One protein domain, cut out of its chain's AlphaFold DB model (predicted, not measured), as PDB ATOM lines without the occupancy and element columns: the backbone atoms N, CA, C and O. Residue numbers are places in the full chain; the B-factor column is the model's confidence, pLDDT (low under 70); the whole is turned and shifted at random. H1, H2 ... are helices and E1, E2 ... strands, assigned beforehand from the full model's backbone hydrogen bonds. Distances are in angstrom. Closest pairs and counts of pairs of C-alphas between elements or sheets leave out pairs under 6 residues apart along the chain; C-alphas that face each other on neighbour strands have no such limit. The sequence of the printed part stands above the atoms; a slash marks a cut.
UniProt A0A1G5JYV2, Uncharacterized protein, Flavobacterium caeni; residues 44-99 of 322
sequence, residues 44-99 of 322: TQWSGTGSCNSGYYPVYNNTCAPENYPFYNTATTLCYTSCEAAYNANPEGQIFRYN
ATOM      1  N   THR A  44     229.144 223.255 234.635       89.56
ATOM      2  CA  THR A  44     229.155 221.935 233.998       89.56
ATOM      3  C   THR A  44     230.596 221.485 233.782       89.56
ATOM      4  O   THR A  44     231.423 222.236 233.264       89.56
ATOM      5  N   GLN A  45     230.925 220.250 234.163       86.75
ATOM      6  CA  GLN A  45     232.214 219.667 233.792       86.75
ATOM      7  C   GLN A  45     232.208 219.290 232.310       86.75
ATOM      8  O   GLN A  45     231.306 218.598 231.836       86.75
ATOM      9  N   TRP A  46     233.224 219.734 231.578       85.31
ATOM     10  CA  TRP A  46     233.369 219.420 230.165       85.31
ATOM     11  C   TRP A  46     234.057 218.072 229.962       85.31
ATOM     12  O   TRP A  46     235.226 217.904 230.302       85.31
ATOM     13  N   SER A  47     233.341 217.115 229.372       77.69
ATOM     14  CA  SER A  47     233.846 215.770 229.057       77.69
ATOM     15  C   SER A  47     234.122 215.548 227.565       77.69
ATOM     16  O   SER A  47     234.338 214.412 227.146       77.69
ATOM     17  N   GLY A  48     234.049 216.596 226.741       72.56
ATOM     18  CA  GLY A  48     234.283 216.484 225.303       72.56
ATOM     19  C   GLY A  48     235.766 216.347 224.961       72.56
ATOM     20  O   GLY A  48     236.636 216.832 225.684       72.56
ATOM     21  N   THR A  49     236.060 215.711 223.828       68.88
ATOM     22  CA  THR A  49     237.423 215.629 223.292       68.88
ATOM     23  C   THR A  49     237.819 216.958 222.642       68.88
ATOM     24  O   THR A  49     237.013 217.618 221.989       68.88
ATOM     25  N   GLY A  50     239.070 217.379 222.827       75.00
ATOM     26  CA  GLY A  50     239.610 218.606 222.245       75.00
ATOM     27  C   GLY A  50     241.133 218.555 222.187       75.00
ATOM     28  O   GLY A  50     241.762 217.913 223.023       75.00
ATOM     29  N   SER A  51     241.726 219.195 221.177       80.38
ATOM     30  CA  SER A  51     243.183 219.331 221.056       80.38
ATOM     31  C   SER A  51     243.597 220.715 221.544       80.38
ATOM     32  O   SER A  51     243.370 221.705 220.854       80.38
ATOM     33  N   CYS A  52     244.185 220.780 222.735       84.88
ATOM     34  CA  CYS A  52     244.764 221.996 223.299       84.88
ATOM     35  C   CYS A  52     246.291 221.876 223.318       84.88
ATOM     36  O   CYS A  52     246.835 220.778 223.438       84.88
ATOM     37  N   ASN A  53     246.993 223.001 223.188       88.56
ATOM     38  CA  ASN A  53     248.445 223.023 223.359       88.56
ATOM     39  C   ASN A  53     248.821 222.746 224.826       88.56
ATOM     40  O   ASN A  53     248.004 222.924 225.728       88.56
ATOM     41  N   SER A  54     250.073 222.346 225.066       84.38
ATOM     42  CA  SER A  54     250.611 222.169 226.424       84.38
ATOM     43  C   SER A  54     250.363 223.417 227.290       84.38
ATOM     44  O   SER A  54     250.572 224.539 226.825       84.38
ATOM     45  N   GLY A  55     249.886 223.215 228.525       85.62
ATOM     46  CA  GLY A  55     249.496 224.286 229.456       85.62
ATOM     47  C   GLY A  55     248.043 224.767 229.327       85.62
ATOM     48  O   GLY A  55     247.638 225.678 230.050       85.62
ATOM     49  N   TYR A  56     247.257 224.165 228.428       88.75
ATOM     50  CA  TYR A  56     245.842 224.471 228.229       88.75
ATOM     51  C   TYR A  56     244.978 223.203 228.254       88.75
ATOM     52  O   TYR A  56     245.388 222.143 227.782       88.75
ATOM     53  N   TYR A  57     243.742 223.340 228.735       87.38
ATOM     54  CA  TYR A  57     242.781 222.257 228.930       87.38
ATOM     55  C   TYR A  57     241.490 222.523 228.160       87.38
ATOM     56  O   TYR A  57     241.007 223.658 228.165       87.38
ATOM     57  N   PRO A  58     240.888 221.507 227.521       88.38
ATOM     58  CA  PRO A  58     239.612 221.674 226.843       88.38
ATOM     59  C   PRO A  58     238.502 221.914 227.872       88.38
ATOM     60  O   PRO A  58     238.298 221.118 228.788       88.38
ATOM     61  N   VAL A  59     237.777 223.016 227.704       89.94
ATOM     62  CA  VAL A  59     236.710 223.462 228.621       89.94
ATOM     63  C   VAL A  59     235.353 223.565 227.941       89.94
ATOM     64  O   VAL A  59     234.332 223.529 228.607       89.94
ATOM     65  N   TYR A  60     235.318 223.709 226.621       89.12
ATOM     66  CA  TYR A  60     234.096 223.814 225.829       89.12
ATOM     67  C   TYR A  60     234.447 223.539 224.364       89.12
ATOM     68  O   TYR A  60     235.627 223.560 224.019       89.12
ATOM     69  N   ASN A  61     233.472 223.270 223.492       85.69
ATOM     70  CA  ASN A  61     233.710 222.948 222.076       85.69
ATOM     71  C   ASN A  61     234.779 223.854 221.431       85.69
ATOM     72  O   ASN A  61     234.578 225.059 221.288       85.69
ATOM     73  N   ASN A  62     235.914 223.256 221.042       86.50
ATOM     74  CA  ASN A  62     237.079 223.934 220.448       86.50
ATOM     75  C   ASN A  62     237.652 225.104 221.274       86.50
ATOM     76  O   ASN A  62     238.316 225.983 220.728       86.50
ATOM     77  N   THR A  63     237.403 225.125 222.581       91.50
ATOM     78  CA  THR A  63     237.843 226.168 223.507       91.50
ATOM     79  C   THR A  63     238.745 225.563 224.569       91.50
ATOM     80  O   THR A  63     238.395 224.565 225.209       91.50
ATOM     81  N   CYS A  64     239.895 226.196 224.771       92.69
ATOM     82  CA  CYS A  64     240.894 225.774 225.736       92.69
ATOM     83  C   CYS A  64     241.097 226.856 226.799       92.69
ATOM     84  O   CYS A  64     241.210 228.034 226.461       92.69
ATOM     85  N   ALA A  65     241.193 226.455 228.063       92.19
ATOM     86  CA  ALA A  65     241.516 227.332 229.177       92.19
ATOM     87  C   ALA A  65     242.920 227.030 229.715       92.19
ATOM     88  O   ALA A  65     243.295 225.860 229.782       92.19
ATOM     89  N   PRO A  66     243.715 228.041 230.091       92.25
ATOM     90  CA  PRO A  66     245.002 227.803 230.732       92.25
ATOM     91  C   PRO A  66     244.814 227.205 232.133       92.25
ATOM     92  O   PRO A  66     243.799 227.455 232.782       92.25
ATOM     93  N   GLU A  67     245.814 226.462 232.613       85.69
ATOM     94  CA  GLU A  67     245.793 225.752 233.911       85.69
ATOM     95  C   GLU A  67     245.314 226.617 235.085       85.69
ATOM     96  O   GLU A  67     244.471 226.206 235.877       85.69
ATOM     97  N   ASN A  68     245.787 227.864 235.146       88.88
ATOM     98  CA  ASN A  68     245.470 228.792 236.232       88.88
ATOM     99  C   ASN A  68     244.082 229.450 236.114       88.88
ATOM    100  O   ASN A  68     243.691 230.195 237.006       88.88
ATOM    101  N   TYR A  69     243.339 229.212 235.029       93.06
ATOM    102  CA  TYR A  69     242.021 229.808 234.783       93.06
ATOM    103  C   TYR A  69     241.007 228.736 234.352       93.06
ATOM    104  O   TYR A  69     240.518 228.768 233.226       93.06
ATOM    105  N   PRO A  70     240.678 227.767 235.223       92.25
ATOM    106  CA  PRO A  70     239.961 226.550 234.840       92.25
ATOM    107  C   PRO A  70     238.491 226.746 234.434       92.25
ATOM    108  O   PRO A  70     237.883 225.800 233.926       92.25
ATOM    109  N   PHE A  71     237.900 227.923 234.672       93.62
ATOM    110  CA  PHE A  71     236.473 228.180 234.466       93.62
ATOM    111  C   PHE A  71     236.226 229.050 233.238       93.62
ATOM    112  O   PHE A  71     236.595 230.219 233.224       93.62
ATOM    113  N   TYR A  72     235.553 228.513 232.228       95.81
ATOM    114  CA  TYR A  72     235.156 229.230 231.020       95.81
ATOM    115  C   TYR A  72     233.694 229.664 231.091       95.81
ATOM    116  O   TYR A  72     232.826 228.841 231.367       95.81
ATOM    117  N   ASN A  73     233.404 230.935 230.808       96.44
ATOM    118  CA  ASN A  73     232.034 231.454 230.748       96.44
ATOM    119  C   ASN A  73     231.637 231.738 229.291       96.44
ATOM    120  O   ASN A  73     232.258 232.575 228.630       96.44
ATOM    121  N   THR A  74     230.568 231.101 228.803       95.31
ATOM    122  CA  THR A  74     230.136 231.214 227.396       95.31
ATOM    123  C   THR A  74     229.657 232.602 226.981       95.31
ATOM    124  O   THR A  74     229.767 232.932 225.803       95.31
ATOM    125  N   ALA A  75     229.131 233.414 227.902       94.94
ATOM    126  CA  ALA A  75     228.649 234.762 227.593       94.94
ATOM    127  C   ALA A  75     229.800 235.768 227.488       94.94
ATOM    128  O   ALA A  75     229.753 236.681 226.668       94.94
ATOM    129  N   THR A  76     230.850 235.595 228.297       95.88
ATOM    130  CA  THR A  76     232.036 236.471 228.243       95.88
ATOM    131  C   THR A  76     233.106 235.975 227.279       95.88
ATOM    132  O   THR A  76     233.941 236.763 226.848       95.88
ATOM    133  N   THR A  77     233.100 234.685 226.929       95.75
ATOM    134  CA  THR A  77     234.156 233.996 226.164       95.75
ATOM    135  C   THR A  77     235.546 234.057 226.815       95.75
ATOM    136  O   THR A  77     236.566 233.883 226.151       95.75
ATOM    137  N   LEU A  78     235.597 234.282 228.131       96.25
ATOM    138  CA  LEU A  78     236.827 234.383 228.917       96.25
ATOM    139  C   LEU A  78     236.948 233.238 229.927       96.25
ATOM    140  O   LEU A  78     235.964 232.586 230.285       96.25
ATOM    141  N   CYS A  79     238.185 233.017 230.378       96.12
ATOM    142  CA  CYS A  79     238.540 232.045 231.405       96.12
ATOM    143  C   CYS A  79     238.856 232.754 232.731       96.12
ATOM    144  O   CYS A  79     239.466 233.822 232.731       96.12
ATOM    145  N   TYR A  80     238.484 232.145 233.855       95.31
ATOM    146  CA  TYR A  80     238.576 232.724 235.195       95.31
ATOM    147  C   TYR A  80     239.233 231.752 236.175       95.31
ATOM    148  O   TYR A  80     239.123 230.533 236.038       95.31
ATOM    149  N   THR A  81     239.904 232.310 237.184       93.25
ATOM    150  CA  THR A  81     240.586 231.561 238.254       93.25
ATOM    151  C   THR A  81     239.605 230.849 239.186       93.25
ATOM    152  O   THR A  81     239.946 229.827 239.776       93.25
ATOM    153  N   SER A  82     238.376 231.356 239.308       92.31
ATOM    154  CA  SER A  82     237.316 230.762 240.121       92.31
ATOM    155  C   SER A  82     235.971 230.783 239.398       92.31
ATOM    156  O   SER A  82     235.711 231.619 238.529       92.31
ATOM    157  N   CYS A  83     235.099 229.854 239.788       92.31
ATOM    158  CA  CYS A  83     233.726 229.798 239.304       92.31
ATOM    159  C   CYS A  83     232.984 231.100 239.641       92.31
ATOM    160  O   CYS A  83     232.334 231.688 238.785       92.31
ATOM    161  N   GLU A  84     233.134 231.592 240.873       93.38
ATOM    162  CA  GLU A  84     232.515 232.837 241.329       93.38
ATOM    163  C   GLU A  84     232.942 234.040 240.480       93.38
ATOM    164  O   GLU A  84     232.099 234.834 240.072       93.38
ATOM    165  N   ALA A  85     234.229 234.144 240.132       92.69
ATOM    166  CA  ALA A  85     234.706 235.191 239.235       92.69
ATOM    167  C   ALA A  85     234.074 235.070 237.838       92.69
ATOM    168  O   ALA A  85     233.666 236.079 237.265       92.69
ATOM    169  N   ALA A  86     233.933 233.845 237.316       93.62
ATOM    170  CA  ALA A  86     233.248 233.598 236.049       93.62
ATOM    171  C   ALA A  86     231.765 233.996 236.105       93.62
ATOM    172  O   ALA A  86     231.265 234.606 235.163       93.62
ATOM    173  N   TYR A  87     231.070 233.678 237.198       94.19
ATOM    174  CA  TYR A  87     229.661 234.016 237.403       94.19
ATOM    175  C   TYR A  87     229.446 235.524 237.554       94.19
ATOM    176  O   TYR A  87     228.618 236.102 236.853       94.19
ATOM    177  N   ASN A  88     230.243 236.178 238.401       93.62
ATOM    178  CA  ASN A  88     230.165 237.619 238.640       93.62
ATOM    179  C   ASN A  88     230.510 238.434 237.388       93.62
ATOM    180  O   ASN A  88     230.011 239.546 237.227       93.62
ATOM    181  N   ALA A  89     231.331 237.886 236.487       95.00
ATOM    182  CA  ALA A  89     231.618 238.524 235.210       95.00
ATOM    183  C   ALA A  89     230.399 238.541 234.274       95.00
ATOM    184  O   ALA A  89     230.175 239.547 233.599       95.00
ATOM    185  N   ASN A  90     229.615 237.456 234.223       95.38
ATOM    186  CA  ASN A  90     228.304 237.451 233.571       95.38
ATOM    187  C   ASN A  90     227.436 236.249 234.018       95.38
ATOM    188  O   ASN A  90     227.728 235.118 233.611       95.38
ATOM    189  N   PRO A  91     226.334 236.472 234.759       92.81
ATOM    190  CA  PRO A  91     225.493 235.393 235.278       92.81
ATOM    191  C   PRO A  91     224.596 234.729 234.220       92.81
ATOM    192  O   PRO A  91     224.034 233.670 234.485       92.81
ATOM    193  N   GLU A  92     224.450 235.318 233.027       93.25
ATOM    194  CA  GLU A  92     223.687 234.723 231.916       93.25
ATOM    195  C   GLU A  92     224.490 233.643 231.167       93.25
ATOM    196  O   GLU A  92     223.935 232.878 230.376       93.25
ATOM    197  N   GLY A  93     225.805 233.574 231.400       93.12
ATOM    198  CA  GLY A  93     226.693 232.605 230.769       93.12
ATOM    199  C   GLY A  93     226.654 231.228 231.421       93.12
ATOM    200  O   GLY A  93     226.598 231.090 232.641       93.12
ATOM    201  N   GLN A  94     226.767 230.185 230.598       94.62
ATOM    202  CA  GLN A  94     227.055 228.845 231.093       94.62
ATOM    203  C   GLN A  94     228.524 228.777 231.492       94.62
ATOM    204  O   GLN A  94     229.406 229.169 230.722       94.62
ATOM    205  N   ILE A  95     228.781 228.265 232.692       94.81
ATOM    206  CA  ILE A  95     230.135 228.102 233.207       94.81
ATOM    207  C   ILE A  95     230.546 226.655 232.986       94.81
ATOM    208  O   ILE A  95     229.884 225.727 233.454       94.81
ATOM    209  N   PHE A  96     231.645 226.465 232.272       92.06
ATOM    210  CA  PHE A  96     232.267 225.170 232.076       92.06
ATOM    211  C   PHE A  96     233.593 225.109 232.814       92.06
ATOM    212  O   PHE A  96     234.344 226.081 232.844       92.06
ATOM    213  N   ARG A  97     233.898 223.949 233.383       89.69
ATOM    214  CA  ARG A  97     235.215 223.649 233.947       89.69
ATOM    215  C   ARG A  97     235.809 222.471 233.194       89.69
ATOM    216  O   ARG A  97     235.068 221.545 232.849       89.69
ATOM    217  N   TYR A  98     237.120 222.479 232.956       81.62
ATOM    218  CA  TYR A  98     237.764 221.294 232.393       81.62
ATOM    219  C   TYR A  98     237.576 220.122 233.363       81.62
ATOM    220  O   TYR A  98     237.610 220.289 234.585       81.62
ATOM    221  N   ASN A  99     237.314 218.934 232.823       68.25
ATOM    222  CA  ASN A  99     237.212 217.744 233.647       68.25
ATOM    223  C   ASN A  99     238.618 217.327 234.081       68.25
ATOM    224  O   ASN A  99     239.407 216.853 233.269       68.25
TER     225      ASN A  99
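What this domain is: This is residues 44 to 99 of the 322 residues of an uncharacterized protein of Flavobacterium caeni (UniProt A0A1G5JYV2). A small mixed sheet, E1 E6 E4 E5, has the two-stranded hairpin E2 and E3 over one face and the short helix H1 over E4 and E5 on the other face. The two sheets make a small sandwich, face to face, with their strands crossed at 43 degrees. The printed part has 56 residues, with six named strands and one named helix in the order E1 E2 E3 E4 E5 H1 E6, and its class is mixed, helices and strands. In the larger sheet E1 and E6 are parallel and the other neighbours antiparallel; E2 and E3 are antiparallel. The whole is compact, with a radius of gyration of the C-alphas of 10.1 A and spans of 28 by 19 by 16 A.

Where its parts are: In the four-stranded sheet, E1 is residues 44 to 46, 6.2 A long, from C-alpha 44 at (229.155, 221.935, 233.998). E6 is residues 95 to 98, 10.3 A, ending at C-alpha 98 at (237.764, 221.294, 232.393). E4, residues 71 to 73, and E5, residues 78 to 80, are 6.7 A each. H1 is residues 83 to 89, 9.9 A, beginning at C-alpha 83 at (233.726, 229.798, 239.304). In the other sheet, E2 is residues 56 to 60, 12.0 A, and E3 is residues 63 to 66, 10.3 A.

How they stand to each other: E1 and E5 are the edge strands of the larger sheet, whose strands' lines turn by 107 degrees from edge to edge. E1 and E6 are parallel at 38 degrees, with N 44 and O 95 2.8 A apart, within hydrogen-bond range. E6 and E4 are antiparallel at 145 degrees, with N 72 and O 96 2.8 A apart. E4 and E5 form a hairpin, with N 80 and O 71 2.8 A apart. E2 and E3 form the other hairpin, with N 57 and O 65 2.8 A apart. In the sandwich, two sheets face to face, the parts that face each other are 8.0 A centre to centre. The closest C-alphas of E2 and E6 are those of Val 59 and Tyr 98, 4.5 A apart; those of E3 and E5 are Ala 65 and Cys 79, 6.0 A apart. H1 is on the larger sheet at a height of 8.0 A, over E4 and, only just, with 3 C-alphas, over E5. It runs along the strands, only just, at 29 degrees to E4 on the local plane. The closest C-alphas of H1 and E5 are those of Ala 86 and Tyr 80, 5.5 A apart. In H1 every O i to N i+4 pair is within hydrogen-bond range. E5, H1 and E6 make a split strand-helix-strand unit, two strands of one sheet with a helix between them in the chain and E4 between them in the sheet; its crossover is right-handed. H1 is apart from E2 and E3.

The domain as a whole: The C-alphas farthest apart are those of Ser 54 and Glu 92, 30.2 A. The printed part has no cut, and no link is long; E1 to E2, with nine residues between, is short and the others are tight. The mean pLDDT of the printed part is 89.6; residues 49 and 99 are under 70.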